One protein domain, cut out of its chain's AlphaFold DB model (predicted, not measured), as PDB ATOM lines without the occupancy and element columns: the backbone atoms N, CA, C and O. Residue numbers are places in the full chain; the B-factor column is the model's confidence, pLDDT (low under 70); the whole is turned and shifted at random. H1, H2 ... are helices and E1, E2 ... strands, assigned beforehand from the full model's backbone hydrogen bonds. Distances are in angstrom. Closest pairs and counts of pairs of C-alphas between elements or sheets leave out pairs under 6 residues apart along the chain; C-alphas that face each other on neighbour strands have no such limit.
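What this domain is: This is residues 74 to 173 of the 173 residues of an uncharacterized protein of Ensifer alkalisoli (UniProt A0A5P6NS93). What shape is this? It has little regular structure: a long two-stranded hairpin, E1 and E2, with helix H1 packed by its Ile 94 and Asn 112 end, short helices H2 and H3, and long loops. What is printed? There are 100 residues, with H1, E1, E2, H2, H3 in order, an antiparallel sheet E1 - E2 and a mixed class; named elements hold 38 residues. How large? It is compact, radius of gyration of the C-alphas 14.4 A, spanning 41 by 32 by 22 A.

Where its parts are: Where does H1 run? H1, residues 74 to 83, begins at C-alpha (18.090, -30.312, -19.716) and is 14.0 A long. What follows? E1, residues 94 to 100, and E2, residues 106 to 112, are each 19.9 A; H2 is residues 119 to 126, 10.8 A. Where does H3 end? H3, residues 147 to 152, 9.0 A, ends at C-alpha (17.660, -29.279, -27.006).

How they stand to each other: How do the strands pair? E1 and E2 form an antiparallel hairpin at 171 degrees, with N 97 and O 109 2.9 A apart, within hydrogen-bond range. What touches H1? H1 and H3 only just touch, with 3 pairs of C-alphas within 8 A, the closest Val 74 and Ser 148 at 5.2 A; H1 and H2 are apart. Are the helices' backbones complete? In H1, H2 and H3 every O i to N i+4 pair is within hydrogen-bond range.

The domain as a whole: Is there a cut or long link? The printed part has no cut; H2 to H3 is a long link of 20 residues. Where is confidence low? Residues 127 to 148, 151 and 163 to 173 have pLDDT under 70.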
ATOM      1  N   VAL A  74      17.617 -29.137 -18.966       76.75
ATOM      2  CA  VAL A  74      18.090 -30.312 -19.716       76.75
ATOM      3  C   VAL A  74      19.497 -30.762 -19.304       76.75
ATOM      4  O   VAL A  74      19.724 -31.944 -19.060       76.75
ATOM      5  N   ILE A  75      20.437 -29.828 -19.119       82.38
ATOM      6  CA  ILE A  75      21.809 -30.154 -18.697       82.38
ATOM      7  C   ILE A  75      21.826 -30.739 -17.281       82.38
ATOM      8  O   ILE A  75      22.534 -31.710 -17.018       82.38
ATOM      9  N   PHE A  76      21.028 -30.177 -16.372       82.88
ATOM     10  CA  PHE A  76      20.912 -30.679 -15.004       82.88
ATOM     11  C   PHE A  76      20.247 -32.055 -14.961       82.88
ATOM     12  O   PHE A  76      20.665 -32.900 -14.176       82.88
ATOM     13  N   GLU A  77      19.243 -32.300 -15.799       79.94
ATOM     14  CA  GLU A  77      18.569 -33.596 -15.890       79.94
ATOM     15  C   GLU A  77      19.492 -34.671 -16.468       79.94
ATOM     16  O   GLU A  77      19.590 -35.761 -15.907       79.94
ATOM     17  N   LEU A  78      20.245 -34.352 -17.522       84.12
ATOM     18  CA  LEU A  78      21.266 -35.242 -18.072       84.12
ATOM     19  C   LEU A  78      22.360 -35.558 -17.045       84.12
ATOM     20  O   LEU A  78      22.755 -36.716 -16.906       84.12
ATOM     21  N   LEU A  79      22.810 -34.557 -16.280       86.06
ATOM     22  CA  LEU A  79      23.775 -34.753 -15.199       86.06
ATOM     23  C   LEU A  79      23.213 -35.647 -14.085       86.06
ATOM     24  O   LEU A  79      23.917 -36.521 -13.586       86.06
ATOM     25  N   GLN A  80      21.945 -35.464 -13.709       83.69
ATOM     26  CA  GLN A  80      21.281 -36.304 -12.709       83.69
ATOM     27  C   GLN A  80      21.096 -37.742 -13.192       83.69
ATOM     28  O   GLN A  80      21.316 -38.669 -12.415       83.69
ATOM     29  N   ASN A  81      20.751 -37.944 -14.466       83.88
ATOM     30  CA  ASN A  81      20.676 -39.273 -15.070       83.88
ATOM     31  C   ASN A  81      22.051 -39.957 -15.073       83.88
ATOM     32  O   ASN A  81      22.156 -41.125 -14.714       83.88
ATOM     33  N   ALA A  82      23.110 -39.216 -15.412       87.12
ATOM     34  CA  ALA A  82      24.486 -39.701 -15.362       87.12
ATOM     35  C   ALA A  82      24.942 -40.033 -13.930       87.12
ATOM     36  O   ALA A  82      25.625 -41.030 -13.714       87.12
ATOM     37  N   HIS A  83      24.555 -39.226 -12.941       87.00
ATOM     38  CA  HIS A  83      24.845 -39.496 -11.535       87.00
ATOM     39  C   HIS A  83      24.109 -40.743 -11.037       87.00
ATOM     40  O   HIS A  83      24.750 -41.639 -10.500       87.00
ATOM     41  N   GLY A  84      22.801 -40.842 -11.288       84.38
ATOM     42  CA  GLY A  84      21.965 -41.962 -10.846       84.38
ATOM     43  C   GLY A  84      22.278 -43.310 -11.504       84.38
ATOM     44  O   GLY A  84      21.670 -44.307 -11.126       84.38
ATOM     45  N   ALA A  85      23.187 -43.346 -12.481       87.00
ATOM     46  CA  ALA A  85      23.724 -44.581 -13.040       87.00
ATOM     47  C   ALA A  85      24.810 -45.226 -12.156       87.00
ATOM     48  O   ALA A  85      25.096 -46.409 -12.332       87.00
ATOM     49  N   HIS A  86      25.428 -44.477 -11.238       88.38
ATOM     50  CA  HIS A  86      26.470 -44.984 -10.340       88.38
ATOM     51  C   HIS A  86      25.870 -45.499  -9.030       88.38
ATOM     52  O   HIS A  86      24.848 -44.983  -8.571       88.38
ATOM     53  N   ASP A  87      26.529 -46.481  -8.415       86.44
ATOM     54  CA  ASP A  87      26.162 -46.940  -7.077       86.44
ATOM     55  C   ASP A  87      26.698 -45.997  -5.989       86.44
ATOM     56  O   ASP A  87      27.692 -45.285  -6.162       86.44
ATOM     57  N   GLU A  88      26.025 -45.976  -4.836       85.12
ATOM     58  CA  GLU A  88      26.486 -45.185  -3.695       85.12
ATOM     59  C   GLU A  88      27.881 -45.640  -3.241       85.12
ATOM     60  O   GLU A  88      28.134 -46.824  -3.025       85.12
ATOM     61  N   GLY A  89      28.788 -44.677  -3.058       81.69
ATOM     62  CA  GLY A  89      30.159 -44.941  -2.617       81.69
ATOM     63  C   GLY A  89      31.145 -45.294  -3.736       81.69
ATOM     64  O   GLY A  89      32.326 -45.475  -3.440       81.69
ATOM     65  N   GLU A  90      30.710 -45.351  -4.998       81.38
ATOM     66  CA  GLU A  90      31.621 -45.464  -6.140       81.38
ATOM     67  C   GLU A  90      32.325 -44.132  -6.446       81.38
ATOM     68  O   GLU A  90      31.733 -43.053  -6.348       81.38
ATOM     69  N   ASP A  91      33.584 -44.208  -6.892       82.00
ATOM     70  CA  ASP A  91      34.283 -43.071  -7.506       82.00
ATOM     71  C   ASP A  91      33.767 -42.873  -8.941       82.00
ATOM     72  O   ASP A  91      34.356 -43.314  -9.934       82.00
ATOM     73  N   GLY A  92      32.570 -42.294  -9.031       83.38
ATOM     74  CA  GLY A  92      31.881 -42.053 -10.288       83.38
ATOM     75  C   GLY A  92      32.588 -41.011 -11.153       83.38
ATOM     76  O   GLY A  92      33.207 -40.066 -10.672       83.38
ATOM     77  N   SER A  93      32.472 -41.149 -12.470       88.12
ATOM     78  CA  SER A  93      33.027 -40.180 -13.421       88.12
ATOM     79  C   SER A  93      31.968 -39.790 -14.434       88.12
ATOM     80  O   SER A  93      31.365 -40.655 -15.067       88.12
ATOM     81  N   ILE A  94      31.781 -38.483 -14.621       89.12
ATOM     82  CA  ILE A  94      30.870 -37.921 -15.618       89.12
ATOM     83  C   ILE A  94      31.652 -36.947 -16.498       89.12
ATOM     84  O   ILE A  94      32.352 -36.068 -15.999       89.12
ATOM     85  N   LEU A  95      31.521 -37.098 -17.813       89.25
ATOM     86  CA  LEU A  95      32.044 -36.177 -18.813       89.25
ATOM     87  C   LEU A  95      30.886 -35.382 -19.409       89.25
ATOM     88  O   LEU A  95      29.937 -35.964 -19.931       89.25
ATOM     89  N   LEU A  96      31.023 -34.058 -19.399       88.19
ATOM     90  CA  LEU A  96      30.187 -33.142 -20.163       88.19
ATOM     91  C   LEU A  96      31.076 -32.409 -21.168       88.19
ATOM     92  O   LEU A  96      32.049 -31.763 -20.776       88.19
ATOM     93  N   LYS A  97      30.769 -32.513 -22.462       88.75
ATOM     94  CA  LYS A  97      31.557 -31.864 -23.513       88.75
ATOM     95  C   LYS A  97      30.657 -31.310 -24.605       88.75
ATOM     96  O   LYS A  97      29.959 -32.068 -25.262       88.75
ATOM     97  N   LEU A  98      30.736 -30.005 -24.841       88.38
ATOM     98  CA  LEU A  98      30.103 -29.351 -25.982       88.38
ATOM     99  C   LEU A  98      31.147 -29.132 -27.081       88.38
ATOM    100  O   LEU A  98      32.209 -28.562 -26.824       88.38
ATOM    101  N   MET A  99      30.866 -29.608 -28.292       89.38
ATOM    102  CA  MET A  99      31.722 -29.423 -29.462       89.38
ATOM    103  C   MET A  99      30.962 -28.656 -30.535       89.38
ATOM    104  O   MET A  99      29.961 -29.145 -31.040       89.38
ATOM    105  N   PHE A 100      31.444 -27.475 -30.907       90.81
ATOM    106  CA  PHE A 100      30.849 -26.693 -31.989       90.81
ATOM    107  C   PHE A 100      31.446 -27.092 -33.340       90.81
ATOM    108  O   PHE A 100      32.665 -27.173 -33.490       90.81
ATOM    109  N   HIS A 101      30.578 -27.274 -34.333       89.19
ATOM    110  CA  HIS A 101      30.930 -27.537 -35.735       89.19
ATOM    111  C   HIS A 101      30.639 -26.336 -36.645       89.19
ATOM    112  O   HIS A 101      30.810 -26.409 -37.860       89.19
ATOM    113  N   GLY A 102      30.159 -25.238 -36.060       89.06
ATOM    114  CA  GLY A 102      29.777 -24.001 -36.727       89.06
ATOM    115  C   GLY A 102      28.955 -23.104 -35.791       89.06
ATOM    116  O   GLY A 102      28.753 -23.465 -34.633       89.06
ATOM    117  N   PRO A 103      28.465 -21.953 -36.280       84.94
ATOM    118  CA  PRO A 103      27.680 -21.016 -35.471       84.94
ATOM    119  C   PRO A 103      26.314 -21.572 -35.038       84.94
ATOM    120  O   PRO A 103      25.806 -21.177 -33.998       84.94
ATOM    121  N   GLU A 104      25.745 -22.502 -35.810       87.19
ATOM    122  CA  GLU A 104      24.400 -23.059 -35.581       87.19
ATOM    123  C   GLU A 104      24.409 -24.576 -35.356       87.19
ATOM    124  O   GLU A 104      23.358 -25.206 -35.321       87.19
ATOM    125  N   ARG A 105      25.588 -25.197 -35.241       89.06
ATOM    126  CA  ARG A 105      25.695 -26.645 -35.029       89.06
ATOM    127  C   ARG A 105      26.730 -26.986 -33.983       89.06
ATOM    128  O   ARG A 105      27.872 -26.528 -34.051       89.06
ATOM    129  N   GLY A 106      26.354 -27.882 -33.088       89.12
ATOM    130  CA  GLY A 106      27.258 -28.496 -32.139       89.12
ATOM    131  C   GLY A 106      26.682 -29.784 -31.578       89.12
ATOM    132  O   GLY A 106      25.479 -30.008 -31.636       89.12
ATOM    133  N   ASP A 107      27.566 -30.601 -31.030       91.62
ATOM    134  CA  ASP A 107      27.227 -31.847 -30.360       91.62
ATOM    135  C   ASP A 107      27.481 -31.696 -28.861       91.62
ATOM    136  O   ASP A 107      28.577 -31.303 -28.439       91.62
ATOM    137  N   LEU A 108      26.485 -32.048 -28.051       89.00
ATOM    138  CA  LEU A 108      26.630 -32.182 -26.608       89.00
ATOM    139  C   LEU A 108      26.824 -33.656 -26.245       89.00
ATOM    140  O   LEU A 108      25.924 -34.473 -26.413       89.00
ATOM    141  N   PHE A 109      27.983 -33.980 -25.684       90.06
ATOM    142  CA  PHE A 109      28.286 -35.300 -25.147       90.06
ATOM    143  C   PHE A 109      28.099 -35.302 -23.635       90.06
ATOM    144  O   PHE A 109      28.716 -34.500 -22.928       90.06
ATOM    145  N   VAL A 110      27.295 -36.249 -23.155       89.75
ATOM    146  CA  VAL A 110      27.169 -36.591 -21.737       89.75
ATOM    147  C   VAL A 110      27.503 -38.066 -21.590       89.75
ATOM    148  O   VAL A 110      26.802 -38.914 -22.136       89.75
ATOM    149  N   ALA A 111      28.584 -38.380 -20.885       90.75
ATOM    150  CA  ALA A 111      29.021 -39.754 -20.665       90.75
ATOM    151  C   ALA A 111      29.251 -40.005 -19.178       90.75
ATOM    152  O   ALA A 111      29.659 -39.103 -18.450       90.75
ATOM    153  N   ASN A 112      28.998 -41.229 -18.728       88.81
ATOM    154  CA  ASN A 112      29.221 -41.650 -17.353       88.81
ATOM    155  C   ASN A 112      29.871 -43.039 -17.317       88.81
ATOM    156  O   ASN A 112      29.795 -43.772 -18.301       88.81
ATOM    157  N   ARG A 113      30.539 -43.375 -16.208       87.19
ATOM    158  CA  ARG A 113      31.137 -44.703 -15.973       87.19
ATOM    159  C   ARG A 113      30.253 -45.623 -15.123       87.19
ATOM    160  O   ARG A 113      30.734 -46.653 -14.663       87.19
ATOM    161  N   GLY A 114      29.002 -45.232 -14.900       87.12
ATOM    162  CA  GLY A 114      28.035 -46.012 -14.145       87.12
ATOM    163  C   GLY A 114      27.480 -47.179 -14.958       87.12
ATOM    164  O   GLY A 114      28.012 -47.580 -15.994       87.12
ATOM    165  N   LYS A 115      26.371 -47.729 -14.472       86.88
ATOM    166  CA  LYS A 115      25.677 -48.861 -15.082       86.88
ATOM    167  C   LYS A 115      25.143 -48.512 -16.468       86.88
ATOM    168  O   LYS A 115      24.560 -47.449 -16.685       86.88
ATOM    169  N   GLY A 116      25.279 -49.466 -17.387       84.31
ATOM    170  CA  GLY A 116      24.627 -49.403 -18.688       84.31
ATOM    171  C   GLY A 116      23.097 -49.457 -18.592       84.31
ATOM    172  O   GLY A 116      22.524 -49.954 -17.623       84.31
ATOM    173  N   PHE A 117      22.435 -48.976 -19.642       83.81
ATOM    174  CA  PHE A 117      20.995 -49.052 -19.857       83.81
ATOM    175  C   PHE A 117      20.471 -50.486 -19.746       83.81
ATOM    176  O   PHE A 117      20.899 -51.393 -20.465       83.81
ATOM    177  N   THR A 118      19.455 -50.661 -18.911       83.94
ATOM    178  CA  THR A 118      18.653 -51.879 -18.837       83.94
ATOM    179  C   THR A 118      17.396 -51.764 -19.700       83.94
ATOM    180  O   THR A 118      17.056 -50.705 -20.240       83.94
ATOM    181  N   TRP A 119      16.648 -52.862 -19.826       83.88
ATOM    182  CA  TRP A 119      15.376 -52.838 -20.549       83.88
ATOM    183  C   TRP A 119      14.311 -51.988 -19.844       83.88
ATOM    184  O   TRP A 119      13.474 -51.361 -20.495       83.88
ATOM    185  N   GLU A 120      14.363 -51.911 -18.517       81.25
ATOM    186  CA  GLU A 120      13.541 -51.006 -17.718       81.25
ATOM    187  C   GLU A 120      13.822 -49.548 -18.094       81.25
ATOM    188  O   GLU A 120      12.875 -48.780 -18.270       81.25
ATOM    189  N   ASN A 121      15.090 -49.176 -18.314       81.62
ATOM    190  CA  ASN A 121      15.438 -47.831 -18.776       81.62
ATOM    191  C   ASN A 121      14.879 -47.544 -20.179       81.62
ATOM    192  O   ASN A 121      14.317 -46.472 -20.394       81.62
ATOM    193  N   VAL A 122      14.954 -48.504 -21.112       82.81
ATOM    194  CA  VAL A 122      14.353 -48.368 -22.457       82.81
ATOM    195  C   VAL A 122      12.839 -48.148 -22.372       82.81
ATOM    196  O   VAL A 122      12.280 -47.309 -23.078       82.81
ATOM    197  N   ASN A 123      12.154 -48.880 -21.494       80.12
ATOM    198  CA  ASN A 123      10.720 -48.692 -21.287       80.12
ATOM    199  C   ASN A 123      10.406 -47.327 -20.654       80.12
ATOM    200  O   ASN A 123       9.428 -46.698 -21.051       80.12
ATOM    201  N   ALA A 124      11.234 -46.857 -19.718       76.38
ATOM    202  CA  ALA A 124      11.055 -45.564 -19.064       76.38
ATOM    203  C   ALA A 124      11.180 -44.389 -20.049       76.38
ATOM    204  O   ALA A 124      10.329 -43.506 -20.038       76.38
ATOM    205  N   ILE A 125      12.173 -44.393 -20.948       77.25
ATOM    206  CA  ILE A 125      12.335 -43.304 -21.933       77.25
ATOM    207  C   ILE A 125      11.241 -43.302 -23.013       77.25
ATOM    208  O   ILE A 125      10.946 -42.255 -23.582       77.25
ATOM    209  N   ARG A 126      10.613 -44.455 -23.288       77.06
ATOM    210  CA  ARG A 126       9.514 -44.575 -24.263       77.06
ATOM    211  C   ARG A 126       8.181 -44.057 -23.718       77.06
ATOM    212  O   ARG A 126       7.354 -43.565 -24.483       77.06
ATOM    213  N   ASN A 127       7.940 -44.214 -22.420       68.19
ATOM    214  CA  ASN A 127       6.638 -43.960 -21.813       68.19
ATOM    215  C   ASN A 127       6.623 -42.594 -21.111       68.19
ATOM    216  O   ASN A 127       6.969 -42.472 -19.937       68.19
ATOM    217  N   VAL A 128       6.180 -41.562 -21.832       59.09
ATOM    218  CA  VAL A 128       6.046 -40.199 -21.294       59.09
ATOM    219  C   VAL A 128       5.063 -40.174 -20.122       59.09
ATOM    220  O   VAL A 128       3.943 -40.672 -20.232       59.09
ATOM    221  N   GLY A 129       5.470 -39.564 -19.005       51.19
ATOM    222  CA  GLY A 129       4.600 -39.357 -17.843       51.19
ATOM    223  C   GLY A 129       4.387 -40.595 -16.964       51.19
ATOM    224  O   GLY A 129       3.610 -40.531 -16.013       51.19
ATOM    225  N   VAL A 130       5.084 -41.705 -17.240       49.34
ATOM    226  CA  VAL A 130       5.068 -42.916 -16.406       49.34
ATOM    227  C   VAL A 130       6.469 -43.138 -15.840       49.34
ATOM    228  O   VAL A 130       7.335 -43.729 -16.477       49.34
ATOM    229  N   SER A 131       6.708 -42.626 -14.634       49.66
ATOM    230  CA  SER A 131       7.953 -42.869 -13.896       49.66
ATOM    231  C   SER A 131       7.912 -44.214 -13.175       49.66
ATOM    232  O   SER A 131       6.908 -44.552 -12.551       49.66
ATOM    233  N   SER A 132       9.027 -44.948 -13.200       51.44
ATOM    234  CA  SER A 132       9.250 -46.134 -12.362       51.44
ATOM    235  C   SER A 132       9.713 -45.805 -10.937       51.44
ATOM    236  O   SER A 132       9.711 -46.694 -10.094       51.44
ATOM    237  N   LYS A 133      10.101 -44.550 -10.657       49.62
ATOM    238  CA  LYS A 133      10.450 -44.070  -9.309       49.62
ATOM    239  C   LYS A 133       9.218 -43.530  -8.593       49.62
ATOM    240  O   LYS A 133       8.502 -42.691  -9.154       49.62
ATOM    241  N   SER A 134       9.012 -43.981  -7.360       45.12
ATOM    242  CA  SER A 134       7.939 -43.530  -6.475       45.12
ATOM    243  C   SER A 134       8.177 -42.083  -6.038       45.12
ATOM    244  O   SER A 134       9.316 -41.612  -5.962       45.12
ATOM    245  N   VAL A 135       7.108 -41.351  -5.710       45.69
ATOM    246  CA  VAL A 135       7.238 -40.012  -5.115       45.69
ATOM    247  C   VAL A 135       8.014 -40.137  -3.798       45.69
ATOM    248  O   VAL A 135       7.512 -40.724  -2.847       45.69
ATOM    249  N   GLY A 136       9.229 -39.584  -3.753       44.53
ATOM    250  CA  GLY A 136      10.087 -39.595  -2.561       44.53
ATOM    251  C   GLY A 136      11.363 -40.440  -2.671       44.53
ATOM    252  O   GLY A 136      12.231 -40.286  -1.822       44.53
ATOM    253  N   GLU A 137      11.539 -41.242  -3.728       45.78
ATOM    254  CA  GLU A 137      12.758 -42.055  -3.959       45.78
ATOM    255  C   GLU A 137      13.899 -41.286  -4.663       45.78
ATOM    256  O   GLU A 137      14.884 -41.873  -5.109       45.78
ATOM    257  N   GLY A 138      13.778 -39.961  -4.786       48.56
ATOM    258  CA  GLY A 138      14.781 -39.084  -5.401       48.56
ATOM    259  C   GLY A 138      14.203 -38.117  -6.438       48.56
ATOM    260  O   GLY A 138      12.993 -37.899  -6.502       48.56
ATOM    261  N   ILE A 139      15.078 -37.493  -7.235       47.34
ATOM    262  CA  ILE A 139      14.708 -36.622  -8.363       47.34
ATOM    263  C   ILE A 139      14.533 -37.493  -9.629       47.34
ATOM    264  O   ILE A 139      15.257 -38.472  -9.817       47.34
ATOM    265  N   GLY A 140      13.550 -37.164 -10.482       50.22
ATOM    266  CA  GLY A 140      13.239 -37.907 -11.722       50.22
ATOM    267  C   GLY A 140      11.849 -38.562 -11.784       50.22
ATOM    268  O   GLY A 140      11.515 -39.201 -12.777       50.22
ATOM    269  N   ASN A 141      10.996 -38.355 -10.776       46.53
ATOM    270  CA  ASN A 141       9.731 -39.095 -10.580       46.53
ATOM    271  C   ASN A 141       8.601 -38.738 -11.568       46.53
ATOM    272  O   ASN A 141       7.472 -39.194 -11.416       46.53
ATOM    273  N   LYS A 142       8.877 -37.871 -12.546       55.41
ATOM    274  CA  LYS A 142       7.886 -37.386 -13.518       55.41
ATOM    275  C   LYS A 142       7.958 -38.115 -14.863       55.41
ATOM    276  O   LYS A 142       7.022 -38.008 -15.643       55.41
ATOM    277  N   GLY A 143       9.054 -38.828 -15.152       55.72
ATOM    278  CA  GLY A 143       9.231 -39.498 -16.449       55.72
ATOM    279  C   GLY A 143       9.308 -38.528 -17.638       55.72
ATOM    280  O   GLY A 143       8.911 -38.880 -18.743       55.72
ATOM    281  N   LEU A 144       9.764 -37.288 -17.403       60.00
ATOM    282  CA  LEU A 144       9.873 -36.227 -18.419       60.00
ATOM    283  C   LEU A 144      11.324 -35.885 -18.790       60.00
ATOM    284  O   LEU A 144      11.550 -35.245 -19.811       60.00
ATOM    285  N   GLY A 145      12.311 -36.337 -18.009       58.91
ATOM    286  CA  GLY A 145      13.694 -35.853 -18.117       58.91
ATOM    287  C   GLY A 145      14.446 -36.246 -19.392       58.91
ATOM    288  O   GLY A 145      15.529 -35.738 -19.643       58.91
ATOM    289  N   PHE A 146      13.896 -37.156 -20.200       65.62
ATOM    290  CA  PHE A 146      14.439 -37.461 -21.525       65.62
ATOM    291  C   PHE A 146      13.792 -36.610 -22.637       65.62
ATOM    292  O   PHE A 146      14.414 -36.384 -23.665       65.62
ATOM    293  N   ARG A 147      12.583 -36.059 -22.434       67.06
ATOM    294  CA  ARG A 147      11.930 -35.161 -23.413       67.06
ATOM    295  C   ARG A 147      12.599 -33.788 -23.487       67.06
ATOM    296  O   ARG A 147      12.612 -33.183 -24.553       67.06
ATOM    297  N   SER A 148      13.196 -33.309 -22.395       66.50
ATOM    298  CA  SER A 148      14.004 -32.081 -22.421       66.50
ATOM    299  C   SER A 148      15.191 -32.200 -23.389       66.50
ATOM    300  O   SER A 148      15.591 -31.210 -23.996       66.50
ATOM    301  N   VAL A 149      15.692 -33.422 -23.620       74.56
ATOM    302  CA  VAL A 149      16.740 -33.701 -24.611       74.56
ATOM    303  C   VAL A 149      16.238 -33.470 -26.034       74.56
ATOM    304  O   VAL A 149      16.955 -32.866 -26.819       74.56
ATOM    305  N   GLU A 150      15.003 -33.858 -26.356       70.94
ATOM    306  CA  GLU A 150      14.399 -33.586 -27.672       70.94
ATOM    307  C   GLU A 150      14.100 -32.097 -27.898       70.94
ATOM    308  O   GLU A 150      13.989 -31.656 -29.034       70.94
ATOM    309  N   THR A 151      13.975 -31.305 -26.827       68.88
ATOM    310  CA  THR A 151      13.847 -29.839 -26.937       68.88
ATOM    311  C   THR A 151      15.196 -29.177 -27.242       68.88
ATOM    312  O   THR A 151      15.235 -28.111 -27.847       68.88
ATOM    313  N   LEU A 152      16.304 -29.799 -26.818       75.12
ATOM    314  CA  LEU A 152      17.660 -29.279 -27.006       75.12
ATOM    315  C   LEU A 152      18.347 -29.810 -28.277       75.12
ATOM    316  O   LEU A 152      19.181 -29.109 -28.846       75.12
ATOM    317  N   ALA A 153      18.066 -31.051 -28.677       81.75
ATOM    318  CA  ALA A 153      18.807 -31.766 -29.710       81.75
ATOM    319  C   ALA A 153      17.886 -32.301 -30.811       81.75
ATOM    320  O   ALA A 153      16.943 -33.040 -30.535       81.75
ATOM    321  N   ASP A 154      18.240 -32.006 -32.064       83.00
ATOM    322  CA  ASP A 154      17.512 -32.483 -33.248       83.00
ATOM    323  C   ASP A 154      17.666 -33.997 -33.486       83.00
ATOM    324  O   ASP A 154      16.791 -34.633 -34.069       83.00
ATOM    325  N   ASP A 155      18.793 -34.582 -33.064       85.19
ATOM    326  CA  ASP A 155      19.129 -35.998 -33.278       85.19
ATOM    327  C   ASP A 155      19.734 -36.620 -32.004       85.19
ATOM    328  O   ASP A 155      20.956 -36.789 -31.897       85.19
ATOM    329  N   PRO A 156      18.908 -36.922 -30.985       85.38
ATOM    330  CA  PRO A 156      19.385 -37.520 -29.748       85.38
ATOM    331  C   PRO A 156      19.816 -38.974 -29.972       85.38
ATOM    332  O   PRO A 156      19.057 -39.807 -30.469       85.38
ATOM    333  N   ARG A 157      21.035 -39.311 -29.539       87.88
ATOM    334  CA  ARG A 157      21.596 -40.666 -29.638       87.88
ATOM    335  C   ARG A 157      22.030 -41.162 -28.267       87.88
ATOM    336  O   ARG A 157      22.800 -40.494 -27.581       87.88
ATOM    337  N   ILE A 158      21.551 -42.343 -27.882       86.25
ATOM    338  CA  ILE A 158      21.961 -43.019 -26.649       86.25
ATOM    339  C   ILE A 158      22.859 -44.188 -27.016       86.25
ATOM    340  O   ILE A 158      22.493 -45.040 -27.824       86.25
ATOM    341  N   TYR A 159      24.009 -44.235 -26.363       85.75
ATOM    342  CA  TYR A 159      24.961 -45.323 -26.454       85.75
ATOM    343  C   TYR A 159      25.169 -45.897 -25.066       85.75
ATOM    344  O   TYR A 159      25.284 -45.145 -24.097       85.75
ATOM    345  N   SER A 160      25.185 -47.219 -24.956       84.56
ATOM    346  CA  SER A 160      25.326 -47.866 -23.666       84.56
ATOM    347  C   SER A 160      25.856 -49.276 -23.808       84.56
ATOM    348  O   SER A 160      25.332 -50.042 -24.609       84.56
ATOM    349  N   GLN A 161      26.768 -49.615 -22.903       78.50
ATOM    350  CA  GLN A 161      27.387 -50.922 -22.769       78.50
ATOM    351  C   GLN A 161      27.142 -51.463 -21.360       78.50
ATOM    352  O   GLN A 161      27.221 -50.718 -20.384       78.50
ATOM    353  N   THR A 162      26.829 -52.753 -21.233       70.62
ATOM    354  CA  THR A 162      26.559 -53.376 -19.923       70.62
ATOM    355  C   THR A 162      27.823 -53.529 -19.074       70.62
ATOM    356  O   THR A 162      27.761 -53.447 -17.853       70.62
ATOM    357  N   GLU A 163      28.970 -53.744 -19.716       68.50
ATOM    358  CA  GLU A 163      30.273 -53.898 -19.067       68.50
ATOM    359  C   GLU A 163      31.236 -52.875 -19.646       68.50
ATOM    360  O   GLU A 163      31.447 -52.877 -20.852       68.50
ATOM    361  N   ALA A 164      31.863 -52.043 -18.817       64.75
ATOM    362  CA  ALA A 164      32.841 -51.078 -19.304       64.75
ATOM    363  C   ALA A 164      34.038 -51.794 -19.954       64.75
ATOM    364  O   ALA A 164      34.838 -52.439 -19.273       64.75
ATOM    365  N   ARG A 165      34.185 -51.659 -21.275       64.94
ATOM    366  CA  ARG A 165      35.344 -52.170 -22.014       64.94
ATOM    367  C   ARG A 165      36.194 -51.013 -22.510       64.94
ATOM    368  O   ARG A 165      35.696 -50.018 -23.027       64.94
ATOM    369  N   SER A 166      37.508 -51.144 -22.343       62.41
ATOM    370  CA  SER A 166      38.444 -50.220 -22.980       62.41
ATOM    371  C   SER A 166      38.534 -50.570 -24.459       62.41
ATOM    372  O   SER A 166      38.938 -51.677 -24.806       62.41
ATOM    373  N   ALA A 167      38.166 -49.624 -25.314       63.25
ATOM    374  CA  ALA A 167      38.311 -49.725 -26.756       63.25
ATOM    375  C   ALA A 167      39.075 -48.500 -27.274       63.25
ATOM    376  O   ALA A 167      38.914 -47.393 -26.757       63.25
ATOM    377  N   GLU A 168      39.914 -48.691 -28.294       59.28
ATOM    378  CA  GLU A 168      40.652 -47.591 -28.936       59.28
ATOM    379  C   GLU A 168      39.722 -46.624 -29.692       59.28
ATOM    380  O   GLU A 168      40.083 -45.477 -29.955       59.28
ATOM    381  N   ALA A 169      38.506 -47.074 -30.013       53.47
ATOM    382  CA  ALA A 169      37.446 -46.286 -30.620       53.47
ATOM    383  C   ALA A 169      36.079 -46.725 -30.077       53.47
ATOM    384  O   ALA A 169      35.908 -47.860 -29.643       53.47
ATOM    385  N   PHE A 170      35.103 -45.819 -30.129       50.84
ATOM    386  CA  PHE A 170      33.711 -46.140 -29.831       50.84
ATOM    387  C   PHE A 170      33.153 -47.076 -30.920       50.84
ATOM    388  O   PHE A 170      33.078 -46.675 -32.082       50.84
ATOM    389  N   ASP A 171      32.797 -48.310 -30.561       57.28
ATOM    390  CA  ASP A 171      32.362 -49.373 -31.483       57.28
ATOM    391  C   ASP A 171      30.834 -49.530 -31.571       57.28
ATOM    392  O   ASP A 171      30.337 -50.322 -32.372       57.28
ATOM    393  N   GLY A 172      30.086 -48.731 -30.806       43.62
ATOM    394  CA  GLY A 172      28.629 -48.697 -30.864       43.62
ATOM    395  C   GLY A 172      27.906 -49.634 -29.898       43.62
ATOM    396  O   GLY A 172      26.675 -49.660 -29.972       43.62
ATOM    397  N   TYR A 173      28.611 -50.359 -29.013       43.50
ATOM    398  CA  TYR A 173      28.016 -51.390 -28.147       43.50
ATOM    399  C   TYR A 173      28.488 -51.384 -26.696       43.50
ATOM    400  O   TYR A 173      29.700 -51.254 -26.426       43.50
TER     401      TYR A 173